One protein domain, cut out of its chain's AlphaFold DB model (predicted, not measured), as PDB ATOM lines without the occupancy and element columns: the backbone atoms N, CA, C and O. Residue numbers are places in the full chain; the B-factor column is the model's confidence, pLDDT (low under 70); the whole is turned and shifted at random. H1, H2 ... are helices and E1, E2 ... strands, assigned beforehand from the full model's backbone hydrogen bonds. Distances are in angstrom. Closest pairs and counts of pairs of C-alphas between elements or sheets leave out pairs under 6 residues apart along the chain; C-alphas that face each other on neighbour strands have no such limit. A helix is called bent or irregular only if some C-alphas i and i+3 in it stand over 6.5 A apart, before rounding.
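What this domain is: This is residues 89 to 174 of the 186 residues of an uncharacterized protein of Polyporus arcularius HHB13444 (UniProt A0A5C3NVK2). Helices and a tiny strand hairpin make a loose ring: H3 runs along one side, H4 folds back from its end, and H5 leads back to the hairpin E1 and E2 beside the first residues of H3. H1 runs near H5, its last residues come close to H3 at Leu 102 and Trp 138, and short H2 packs on H1 at Asp 98 and Pro 111. The 86 printed residues, mostly helix, hold H1, H2, E1, E2, H3, H4 and H5 in that order, the two strands antiparallel. The whole is compact, with a radius of gyration of the C-alphas of 12.7 A and spans of 35 by 26 by 22 A.

Where its parts are: H1, residues 90 to 103, starts with C-alpha 90 at (183.049, 244.350, 132.513) and is 20.1 A long. H2 is residues 109 to 112, E1 121 to 123 and E2 126 to 128. H3, residues 131 to 145, is 22.2 A long and only just irregular: C-alphas 139 and 142 are 6.7 A apart. H4 is residues 149 to 158, 14.4 A; H5, residues 162 to 172, 14.7 A, ends with C-alpha 172 at (184.760, 226.090, 128.811).

How they stand to each other: H1 touches H2, closest at the C-alphas of Asp 98 and Pro 111, 5.2 A. H2 and H3 only just touch, with 3 pairs of C-alphas within 8 A, closest Val 112 and Ala 135, 6.1 A. H3 and H4 touch only at the corner, C-alphas of Ser 145 and Arg 152 at 4.9 A. In the hairpin E1 and E2, N 121 and O 128 are 2.8 A apart. The closest C-alphas of E1 and H5, Tyr 121 and Cys 172, are 7.2 A apart. H1 and H5 are near each other, with 6 pairs of C-alphas within 10 A. Each O i to N i+4 pair is within hydrogen-bond range in H1, H4 and H5, 9 of 11 in H3; H2 is too short for one.

The domain as a whole: The farthest C-alphas, Ser 89 and Arg 147, are 38.5 A apart. The printed part has no cut and no long link. Mean pLDDT of the printed part is 70.7; residue 125 and residues 143 to 174 are under 70.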
ATOM      1  N   SER A  89     179.072 242.294 134.455       94.75
ATOM      2  CA  SER A  89     180.287 243.001 134.853       94.75
ATOM      3  C   SER A  89     181.226 243.147 133.645       94.75
ATOM      4  O   SER A  89     181.185 242.305 132.743       94.75
ATOM      5  N   PRO A  90     182.117 244.156 133.625       93.31
ATOM      6  CA  PRO A  90     183.049 244.350 132.513       93.31
ATOM      7  C   PRO A  90     183.881 243.103 132.182       93.31
ATOM      8  O   PRO A  90     184.073 242.783 131.013       93.31
ATOM      9  N   ALA A  91     184.308 242.344 133.198       89.56
ATOM     10  CA  ALA A  91     185.055 241.100 133.008       89.56
ATOM     11  C   ALA A  91     184.234 240.018 132.284       89.56
ATOM     12  O   ALA A  91     184.732 239.365 131.369       89.56
ATOM     13  N   ARG A  92     182.955 239.862 132.652       89.38
ATOM     14  CA  ARG A  92     182.047 238.896 132.014       89.38
ATOM     15  C   ARG A  92     181.677 239.308 130.598       89.38
ATOM     16  O   ARG A  92     181.587 238.446 129.732       89.38
ATOM     17  N   GLN A  93     181.502 240.606 130.360       90.69
ATOM     18  CA  GLN A  93     181.260 241.117 129.016       90.69
ATOM     19  C   GLN A  93     182.470 240.859 128.111       90.69
ATOM     20  O   GLN A  93     182.302 240.284 127.045       90.69
ATOM     21  N   ALA A  94     183.688 241.154 128.578       90.00
ATOM     22  CA  ALA A  94     184.908 240.884 127.819       90.00
ATOM     23  C   ALA A  94     185.092 239.390 127.504       90.00
ATOM     24  O   ALA A  94     185.542 239.046 126.417       90.00
ATOM     25  N   LEU A  95     184.733 238.500 128.436       89.38
ATOM     26  CA  LEU A  95     184.742 237.059 128.189       89.38
ATOM     27  C   LEU A  95     183.738 236.659 127.098       89.38
ATOM     28  O   LEU A  95     184.074 235.875 126.216       89.38
ATOM     29  N   LEU A  96     182.514 237.191 127.150       88.69
ATOM     30  CA  LEU A  96     181.514 236.924 126.118       88.69
ATOM     31  C   LEU A  96     181.949 237.449 124.756       88.69
ATOM     32  O   LEU A  96     181.819 236.726 123.776       88.69
ATOM     33  N   ASP A  97     182.486 238.663 124.694       88.69
ATOM     34  CA  ASP A  97     182.955 239.266 123.448       88.69
ATOM     35  C   ASP A  97     184.104 238.439 122.840       88.69
ATOM     36  O   ASP A  97     184.108 238.161 121.639       88.69
ATOM     37  N   ASP A  98     185.025 237.952 123.680       88.88
ATOM     38  CA  ASP A  98     186.105 237.049 123.275       88.88
ATOM     39  C   ASP A  98     185.542 235.724 122.708       88.88
ATOM     40  O   ASP A  98     185.973 235.278 121.643       88.88
ATOM     41  N   ILE A  99     184.537 235.115 123.346       86.00
ATOM     42  CA  ILE A  99     183.877 233.890 122.846       86.00
ATOM     43  C   ILE A  99     183.135 234.160 121.530       86.00
ATOM     44  O   ILE A  99     183.250 233.380 120.583       86.00
ATOM     45  N   ILE A 100     182.402 235.272 121.438       86.38
ATOM     46  CA  ILE A 100     181.691 235.678 120.220       86.38
ATOM     47  C   ILE A 100     182.684 235.837 119.067       86.38
ATOM     48  O   ILE A 100     182.399 235.379 117.960       86.38
ATOM     49  N   SER A 101     183.858 236.424 119.309       86.44
ATOM     50  CA  SER A 101     184.896 236.576 118.283       86.44
ATOM     51  C   SER A 101     185.382 235.231 117.720       86.44
ATOM     52  O   SER A 101     185.492 235.085 116.499       86.44
ATOM     53  N   LEU A 102     185.574 234.219 118.579       84.94
ATOM     54  CA  LEU A 102     185.975 232.867 118.174       84.94
ATOM     55  C   LEU A 102     184.927 232.225 117.258       84.94
ATOM     56  O   LEU A 102     185.252 231.782 116.156       84.94
ATOM     57  N   TYR A 103     183.658 232.251 117.672       81.19
ATOM     58  CA  TYR A 103     182.547 231.700 116.888       81.19
ATOM     59  C   TYR A 103     182.194 232.533 115.647       81.19
ATOM     60  O   TYR A 103     181.579 232.021 114.715       81.19
ATOM     61  N   SER A 104     182.633 233.792 115.583       82.00
ATOM     62  CA  SER A 104     182.493 234.652 114.399       82.00
ATOM     63  C   SER A 104     183.615 234.436 113.375       82.00
ATOM     64  O   SER A 104     183.750 235.224 112.438       82.00
ATOM     65  N   CYS A 105     184.436 233.391 113.549       83.75
ATOM     66  CA  CYS A 105     185.621 233.110 112.737       83.75
ATOM     67  C   CYS A 105     186.618 234.282 112.707       83.75
ATOM     68  O   CYS A 105     187.294 234.504 111.702       83.75
ATOM     69  N   GLN A 106     186.729 235.025 113.813       85.38
ATOM     70  CA  GLN A 106     187.710 236.097 114.005       85.38
ATOM     71  C   GLN A 106     188.638 235.763 115.183       85.38
ATOM     72  O   GLN A 106     188.681 236.500 116.172       85.38
ATOM     73  N   PRO A 107     189.368 234.632 115.122       84.50
ATOM     74  CA  PRO A 107     190.210 234.210 116.225       84.50
ATOM     75  C   PRO A 107     191.364 235.196 116.420       84.50
ATOM     76  O   PRO A 107     192.118 235.507 115.497       84.50
ATOM     77  N   THR A 108     191.521 235.667 117.654       87.00
ATOM     78  CA  THR A 108     192.698 236.417 118.101       87.00
ATOM     79  C   THR A 108     193.421 235.626 119.191       87.00
ATOM     80  O   THR A 108     192.917 234.617 119.687       87.00
ATOM     81  N   ARG A 109     194.635 236.045 119.561       88.81
ATOM     82  CA  ARG A 109     195.420 235.348 120.596       88.81
ATOM     83  C   ARG A 109     194.797 235.457 121.989       88.81
ATOM     84  O   ARG A 109     194.804 234.492 122.742       88.81
ATOM     85  N   ARG A 110     194.205 236.610 122.297       88.31
ATOM     86  CA  ARG A 110     193.675 236.951 123.622       88.31
ATOM     87  C   ARG A 110     192.607 235.966 124.148       88.31
ATOM     88  O   ARG A 110     192.754 235.529 125.285       88.31
ATOM     89  N   PRO A 111     191.579 235.555 123.376       86.38
ATOM     90  CA  PRO A 111     190.627 234.526 123.805       86.38
ATOM     91  C   PRO A 111     191.278 233.168 124.100       86.38
ATOM     92  O   PRO A 111     190.877 232.482 125.035       86.38
ATOM     93  N   VAL A 112     192.288 232.782 123.316       87.19
ATOM     94  CA  VAL A 112     192.995 231.498 123.450       87.19
ATOM     95  C   VAL A 112     193.899 231.481 124.684       87.19
ATOM     96  O   VAL A 112     193.987 230.468 125.369       87.19
ATOM     97  N   GLU A 113     194.520 232.613 125.016       88.38
ATOM     98  CA  GLU A 113     195.390 232.770 126.191       88.38
ATOM     99  C   GLU A 113     194.635 232.650 127.532       88.38
ATOM    100  O   GLU A 113     195.262 232.499 128.578       88.38
ATOM    101  N   ARG A 114     193.294 232.664 127.530       87.44
ATOM    102  CA  ARG A 114     192.478 232.448 128.742       87.44
ATOM    103  C   ARG A 114     192.391 230.989 129.185       87.44
ATOM    104  O   ARG A 114     191.966 230.728 130.312       87.44
ATOM    105  N   TYR A 115     192.731 230.055 128.304       87.19
ATOM    106  CA  TYR A 115     192.697 228.633 128.609       87.19
ATOM    107  C   TYR A 115     193.984 228.208 129.306       87.19
ATOM    108  O   TYR A 115     195.082 228.619 128.922       87.19
ATOM    109  N   THR A 116     193.860 227.347 130.314       89.44
ATOM    110  CA  THR A 116     195.037 226.739 130.935       89.44
ATOM    111  C   THR A 116     195.786 225.855 129.926       89.44
ATOM    112  O   THR A 116     195.171 225.308 129.007       89.44
ATOM    113  N   PRO A 117     197.116 225.684 130.055       90.12
ATOM    114  CA  PRO A 117     197.888 224.847 129.131       90.12
ATOM    115  C   PRO A 117     197.379 223.401 129.015       90.12
ATOM    116  O   PRO A 117     197.506 222.788 127.958       90.12
ATOM    117  N   ASP A 118     196.783 222.881 130.087       87.88
ATOM    118  CA  ASP A 118     196.195 221.547 130.219       87.88
ATOM    119  C   ASP A 118     194.680 221.509 129.936       87.88
ATOM    120  O   ASP A 118     194.000 220.559 130.329       87.88
ATOM    121  N   CYS A 119     194.130 222.531 129.268       88.94
ATOM    122  CA  CYS A 119     192.701 222.585 128.987       88.94
ATOM    123  C   CYS A 119     192.238 221.403 128.125       88.94
ATOM    124  O   CYS A 119     192.899 221.003 127.161       88.94
ATOM    125  N   VAL A 120     191.042 220.901 128.429       89.19
ATOM    126  CA  VAL A 120     190.350 219.903 127.612       89.19
ATOM    127  C   VAL A 120     189.149 220.567 126.952       89.19
ATOM    128  O   VAL A 120     188.292 221.129 127.629       89.19
ATOM    129  N   TYR A 121     189.096 220.500 125.626       83.69
ATOM    130  CA  TYR A 121     187.996 220.988 124.807       83.69
ATOM    131  C   TYR A 121     187.414 219.814 124.018       83.69
ATOM    132  O   TYR A 121     188.119 219.193 123.224       83.69
ATOM    133  N   ASP A 122     186.153 219.491 124.287       83.19
ATOM    134  CA  ASP A 122     185.447 218.346 123.713       83.19
ATOM    135  C   ASP A 122     184.146 218.840 123.074       83.19
ATOM    136  O   ASP A 122     183.184 219.190 123.760       83.19
ATOM    137  N   ASP A 123     184.162 218.939 121.750       78.88
ATOM    138  CA  ASP A 123     183.010 219.266 120.917       78.88
ATOM    139  C   ASP A 123     182.655 218.044 120.059       78.88
ATOM    140  O   ASP A 123     183.468 217.153 119.824       78.88
ATOM    141  N   GLN A 124     181.437 218.006 119.532       74.38
ATOM    142  CA  GLN A 124     180.887 216.882 118.770       74.38
ATOM    143  C   GLN A 124     181.769 216.437 117.595       74.38
ATOM    144  O   GLN A 124     181.673 215.293 117.154       74.38
ATOM    145  N   LEU A 125     182.601 217.339 117.069       67.31
ATOM    146  CA  LEU A 125     183.489 217.071 115.945       67.31
ATOM    147  C   LEU A 125     184.965 216.992 116.318       67.31
ATOM    148  O   LEU A 125     185.762 216.540 115.492       67.31
ATOM    149  N   VAL A 126     185.360 217.476 117.496       72.75
ATOM    150  CA  VAL A 126     186.777 217.634 117.804       72.75
ATOM    151  C   VAL A 126     187.068 217.492 119.286       72.75
ATOM    152  O   VAL A 126     186.362 218.015 120.136       72.75
ATOM    153  N   TYR A 127     188.197 216.848 119.559       85.50
ATOM    154  CA  TYR A 127     188.778 216.730 120.883       85.50
ATOM    155  C   TYR A 127     190.158 217.398 120.909       85.50
ATOM    156  O   TYR A 127     191.018 217.115 120.069       85.50
ATOM    157  N   ALA A 128     190.382 218.277 121.880       87.81
ATOM    158  CA  ALA A 128     191.676 218.854 122.218       87.81
ATOM    159  C   ALA A 128     191.955 218.662 123.709       87.81
ATOM    160  O   ALA A 128     191.072 218.804 124.546       87.81
ATOM    161  N   ASN A 129     193.204 218.351 124.034       91.69
ATOM    162  CA  ASN A 129     193.662 218.088 125.399       91.69
ATOM    163  C   ASN A 129     194.867 218.951 125.801       91.69
ATOM    164  O   ASN A 129     195.604 218.592 126.715       91.69
ATOM    165  N   ASP A 130     195.091 220.033 125.060       89.56
ATOM    166  CA  ASP A 130     196.023 221.099 125.393       89.56
ATOM    167  C   ASP A 130     195.584 222.396 124.690       89.56
ATOM    168  O   ASP A 130     194.809 222.380 123.719       89.56
ATOM    169  N   SER A 131     196.079 223.534 125.181       89.31
ATOM    170  CA  SER A 131     195.711 224.852 124.653       89.31
ATOM    171  C   SER A 131     196.182 225.082 123.215       89.31
ATOM    172  O   SER A 131     195.539 225.829 122.478       89.31
ATOM    173  N   TYR A 132     197.247 224.409 122.766       89.62
ATOM    174  CA  TYR A 132     197.761 224.530 121.400       89.62
ATOM    175  C   TYR A 132     196.863 223.827 120.381       89.62
ATOM    176  O   TYR A 132     196.604 224.373 119.308       89.62
ATOM    177  N   LYS A 133     196.344 222.643 120.709       89.31
ATOM    178  CA  LYS A 133     195.369 221.916 119.889       89.31
ATOM    179  C   LYS A 133     194.046 222.658 119.829       89.31
ATOM    180  O   LYS A 133     193.465 222.748 118.751       89.31
ATOM    181  N   MET A 134     193.607 223.227 120.951       88.38
ATOM    182  CA  MET A 134     192.420 224.079 120.995       88.38
ATOM    183  C   MET A 134     192.618 225.323 120.112       88.38
ATOM    184  O   MET A 134     191.801 225.589 119.233       88.38
ATOM    185  N   ALA A 135     193.756 226.016 120.233       89.62
ATOM    186  CA  ALA A 135     194.102 227.147 119.371       89.62
ATOM    187  C   ALA A 135     194.105 226.764 117.883       89.62
ATOM    188  O   ALA A 135     193.510 227.456 117.059       89.62
ATOM    189  N   GLY A 136     194.749 225.645 117.539       86.88
ATOM    190  CA  GLY A 136     194.849 225.158 116.165       86.88
ATOM    191  C   GLY A 136     193.487 224.974 115.499       86.88
ATOM    192  O   GLY A 136     193.335 225.318 114.330       86.88
ATOM    193  N   GLN A 137     192.481 224.514 116.248       83.69
ATOM    194  CA  GLN A 137     191.111 224.396 115.744       83.69
ATOM    195  C   GLN A 137     190.523 225.768 115.403       83.69
ATOM    196  O   GLN A 137     190.123 225.995 114.261       83.69
ATOM    197  N   TRP A 138     190.538 226.711 116.349       85.62
ATOM    198  CA  TRP A 138     189.951 228.040 116.146       85.62
ATOM    199  C   TRP A 138     190.634 228.835 115.033       85.62
ATOM    200  O   TRP A 138     189.951 229.466 114.229       85.62
ATOM    201  N   PHE A 139     191.963 228.775 114.937       87.56
ATOM    202  CA  PHE A 139     192.715 229.457 113.879       87.56
ATOM    203  C   PHE A 139     192.590 228.780 112.505       87.56
ATOM    204  O   PHE A 139     192.785 229.443 111.485       87.56
ATOM    205  N   ALA A 140     192.222 227.497 112.446       82.44
ATOM    206  CA  ALA A 140     191.961 226.801 111.188       82.44
ATOM    207  C   ALA A 140     190.556 227.082 110.625       82.44
ATOM    208  O   ALA A 140     190.392 227.082 109.400       82.44
ATOM    209  N   LEU A 141     189.558 227.376 111.469       73.88
ATOM    210  CA  LEU A 141     188.162 227.585 111.048       73.88
ATOM    211  C   LEU A 141     187.982 228.614 109.912       73.88
ATOM    212  O   LEU A 141     187.314 228.271 108.929       73.88
ATOM    213  N   PRO A 142     188.609 229.812 109.941       73.25
ATOM    214  CA  PRO A 142     188.470 230.792 108.860       73.25
ATOM    215  C   PRO A 142     188.891 230.239 107.489       73.25
ATOM    216  O   PRO A 142     188.279 230.549 106.460       73.25
ATOM    217  N   SER A 143     189.906 229.367 107.472       62.16
ATOM    218  CA  SER A 143     190.431 228.750 106.250       62.16
ATOM    219  C   SER A 143     189.478 227.710 105.644       62.16
ATOM    220  O   SER A 143     189.442 227.547 104.424       62.16
ATOM    221  N   CYS A 144     188.654 227.059 106.472       57.06
ATOM    222  CA  CYS A 144     187.643 226.100 106.031       57.06
ATOM    223  C   CYS A 144     186.376 226.795 105.508       57.06
ATOM    224  O   CYS A 144     185.782 226.337 104.531       57.06
ATOM    225  N   SER A 145     185.992 227.935 106.093       54.94
ATOM    226  CA  SER A 145     184.789 228.695 105.711       54.94
ATOM    227  C   SER A 145     184.884 229.453 104.379       54.94
ATOM    228  O   SER A 145     183.863 229.891 103.858       54.94
ATOM    229  N   THR A 146     186.082 229.607 103.806       53.66
ATOM    230  CA  THR A 146     186.292 230.315 102.525       53.66
ATOM    231  C   THR A 146     186.229 229.408 101.297       53.66
ATOM    232  O   THR A 146     186.059 229.910 100.191       53.66
ATOM    233  N   ARG A 147     186.355 228.082 101.462       48.41
ATOM    234  CA  ARG A 147     186.457 227.148 100.326       48.41
ATOM    235  C   ARG A 147     185.160 226.419  99.978       48.41
ATOM    236  O   ARG A 147     185.066 225.950  98.854       48.41
ATOM    237  N   ASN A 148     184.181 226.326 100.885       46.19
ATOM    238  CA  ASN A 148     182.939 225.576 100.660       46.19
ATOM    239  C   ASN A 148     181.744 226.183 101.431       46.19
ATOM    240  O   ASN A 148     181.736 226.182 102.662       46.19
ATOM    241  N   GLU A 149     180.703 226.616 100.705       52.41
ATOM    242  CA  GLU A 149     179.379 227.034 101.221       52.41
ATOM    243  C   GLU A 149     178.801 226.140 102.352       52.41
ATOM    244  O   GLU A 149     178.390 226.682 103.380       52.41
ATOM    245  N   PRO A 150     178.835 224.787 102.283       50.31
ATOM    246  CA  PRO A 150     178.249 223.945 103.335       50.31
ATOM    247  C   PRO A 150     178.965 224.006 104.695       50.31
ATOM    248  O   PRO A 150     178.334 223.754 105.716       50.31
ATOM    249  N   VAL A 151     180.254 224.366 104.756       48.25
ATOM    250  CA  VAL A 151     180.990 224.485 106.036       48.25
ATOM    251  C   VAL A 151     180.674 225.812 106.717       48.25
ATOM    252  O   VAL A 151     180.520 225.865 107.936       48.25
ATOM    253  N   ARG A 152     180.497 226.877 105.924       47.69
ATOM    254  CA  ARG A 152     179.961 228.144 106.422       47.69
ATOM    255  C   ARG A 152     178.549 227.934 106.960       47.69
ATOM    256  O   ARG A 152     178.277 228.370 108.067       47.69
ATOM    257  N   ALA A 153     177.699 227.202 106.238       44.53
ATOM    258  CA  ALA A 153     176.369 226.827 106.710       44.53
ATOM    259  C   ALA A 153     176.409 225.948 107.969       44.53
ATOM    260  O   ALA A 153     175.526 226.097 108.795       44.53
ATOM    261  N   PHE A 154     177.416 225.088 108.160       47.06
ATOM    262  CA  PHE A 154     177.565 224.265 109.366       47.06
ATOM    263  C   PHE A 154     177.973 225.095 110.596       47.06
ATOM    264  O   PHE A 154     177.308 225.021 111.624       47.06
ATOM    265  N   VAL A 155     178.985 225.965 110.480       51.88
ATOM    266  CA  VAL A 155     179.354 226.914 111.554       51.88
ATOM    267  C   VAL A 155     178.198 227.887 111.831       51.88
ATOM    268  O   VAL A 155     177.833 228.118 112.981       51.88
ATOM    269  N   GLN A 156     177.535 228.377 110.781       47.59
ATOM    270  CA  GLN A 156     176.362 229.247 110.881       47.59
ATOM    271  C   GLN A 156     175.104 228.510 111.386       47.59
ATOM    272  O   GLN A 156     174.258 229.171 111.972       47.59
ATOM    273  N   CYS A 157     174.975 227.185 111.196       37.41
ATOM    274  CA  CYS A 157     173.903 226.317 111.734       37.41
ATOM    275  C   CYS A 157     174.147 225.900 113.183       37.41
ATOM    276  O   CYS A 157     173.193 225.550 113.873       37.41
ATOM    277  N   LEU A 158     175.388 225.951 113.664       43.84
ATOM    278  CA  LEU A 158     175.685 225.863 115.093       43.84
ATOM    279  C   LEU A 158     175.402 227.204 115.800       43.84
ATOM    280  O   LEU A 158     175.003 227.211 116.962       43.84
ATOM    281  N   CYS A 159     175.504 228.330 115.085       41.50
ATOM    282  CA  CYS A 159     175.225 229.676 115.600       41.50
ATOM    283  C   CYS A 159     173.754 230.056 115.923       41.50
ATOM    284  O   CYS A 159     173.598 230.983 116.716       41.50
ATOM    285  N   PRO A 160     172.656 229.419 115.445       36.88
ATOM    286  CA  PRO A 160     171.311 229.709 115.941       36.88
ATOM    287  C   PRO A 160     171.012 228.904 117.217       36.88
ATOM    288  O   PRO A 160     170.035 229.176 117.909       36.88
ATOM    289  N   LEU A 161     171.851 227.919 117.563       40.38
ATOM    290  CA  LEU A 161     171.699 227.100 118.756       40.38
ATOM    291  C   LEU A 161     172.468 227.740 119.912       40.38
ATOM    292  O   LEU A 161     173.519 227.275 120.349       40.38
ATOM    293  N   THR A 162     171.846 228.755 120.505       44.91
ATOM    294  CA  THR A 162     172.154 229.233 121.865       44.91
ATOM    295  C   THR A 162     172.242 228.090 122.895       44.91
ATOM    296  O   THR A 162     172.918 228.231 123.911       44.91
ATOM    297  N   SER A 163     171.660 226.915 122.612       36.38
ATOM    298  CA  SER A 163     171.796 225.692 123.423       36.38
ATOM    299  C   SER A 163     173.171 225.003 123.340       36.38
ATOM    300  O   SER A 163     173.617 224.439 124.341       36.38
ATOM    301  N   ILE A 164     173.870 225.055 122.198       44.16
ATOM    302  CA  ILE A 164     175.244 224.523 122.077       44.16
ATOM    303  C   ILE A 164     176.225 225.500 122.719       44.16
ATOM    304  O   ILE A 164     177.100 225.076 123.470       44.16
ATOM    305  N   LEU A 165     176.006 226.806 122.532       45.69
ATOM    306  CA  LEU A 165     176.739 227.847 123.250       45.69
ATOM    307  C   LEU A 165     176.591 227.685 124.769       45.69
ATOM    308  O   LEU A 165     177.593 227.765 125.460       45.69
ATOM    309  N   LEU A 166     175.412 227.346 125.308       38.94
ATOM    310  CA  LEU A 166     175.268 227.106 126.752       38.94
ATOM    311  C   LEU A 166     176.066 225.891 127.258       38.94
ATOM    312  O   LEU A 166     176.668 225.980 128.325       38.94
ATOM    313  N   ARG A 167     176.096 224.765 126.526       33.31
ATOM    314  CA  ARG A 167     176.887 223.581 126.930       33.31
ATOM    315  C   ARG A 167     178.390 223.787 126.740       33.31
ATOM    316  O   ARG A 167     179.154 223.428 127.631       33.31
ATOM    317  N   SER A 168     178.791 224.414 125.636       40.47
ATOM    318  CA  SER A 168     180.183 224.775 125.348       40.47
ATOM    319  C   SER A 168     180.699 225.805 126.358       40.47
ATOM    320  O   SER A 168     181.747 225.601 126.953       40.47
ATOM    321  N   VAL A 169     179.916 226.840 126.690       43.16
ATOM    322  CA  VAL A 169     180.242 227.799 127.764       43.16
ATOM    323  C   VAL A 169     180.322 227.098 129.121       43.16
ATOM    324  O   VAL A 169     181.204 227.424 129.905       43.16
ATOM    325  N   CYS A 170     179.468 226.110 129.406       31.55
ATOM    326  CA  CYS A 170     179.502 225.386 130.678       31.55
ATOM    327  C   CYS A 170     180.748 224.488 130.821       31.55
ATOM    328  O   CYS A 170     181.329 224.447 131.905       31.55
ATOM    329  N   MET A 171     181.216 223.839 129.744       32.69
ATOM    330  CA  MET A 171     182.497 223.108 129.754       32.69
ATOM    331  C   MET A 171     183.715 224.043 129.703       32.69
ATOM    332  O   MET A 171     184.666 223.842 130.457       32.69
ATOM    333  N   CYS A 172     183.680 225.106 128.894       42.56
ATOM    334  CA  CYS A 172     184.760 226.090 128.811       42.56
ATOM    335  C   CYS A 172     184.936 226.874 130.118       42.56
ATOM    336  O   CYS A 172     186.066 227.152 130.504       42.56
ATOM    337  N   SER A 173     183.862 227.174 130.854       41.91
ATOM    338  CA  SER A 173     183.949 227.918 132.119       41.91
ATOM    339  C   SER A 173     184.723 227.178 133.218       41.91
ATOM    340  O   SER A 173     185.141 227.822 134.174       41.91
ATOM    341  N   ALA A 174     184.928 225.860 133.101       45.22
ATOM    342  CA  ALA A 174     185.757 225.092 134.032       45.22
ATOM    343  C   ALA A 174     187.268 225.203 133.732       45.22
ATOM    344  O   ALA A 174     188.075 224.969 134.627       45.22
TER     345      ALA A 174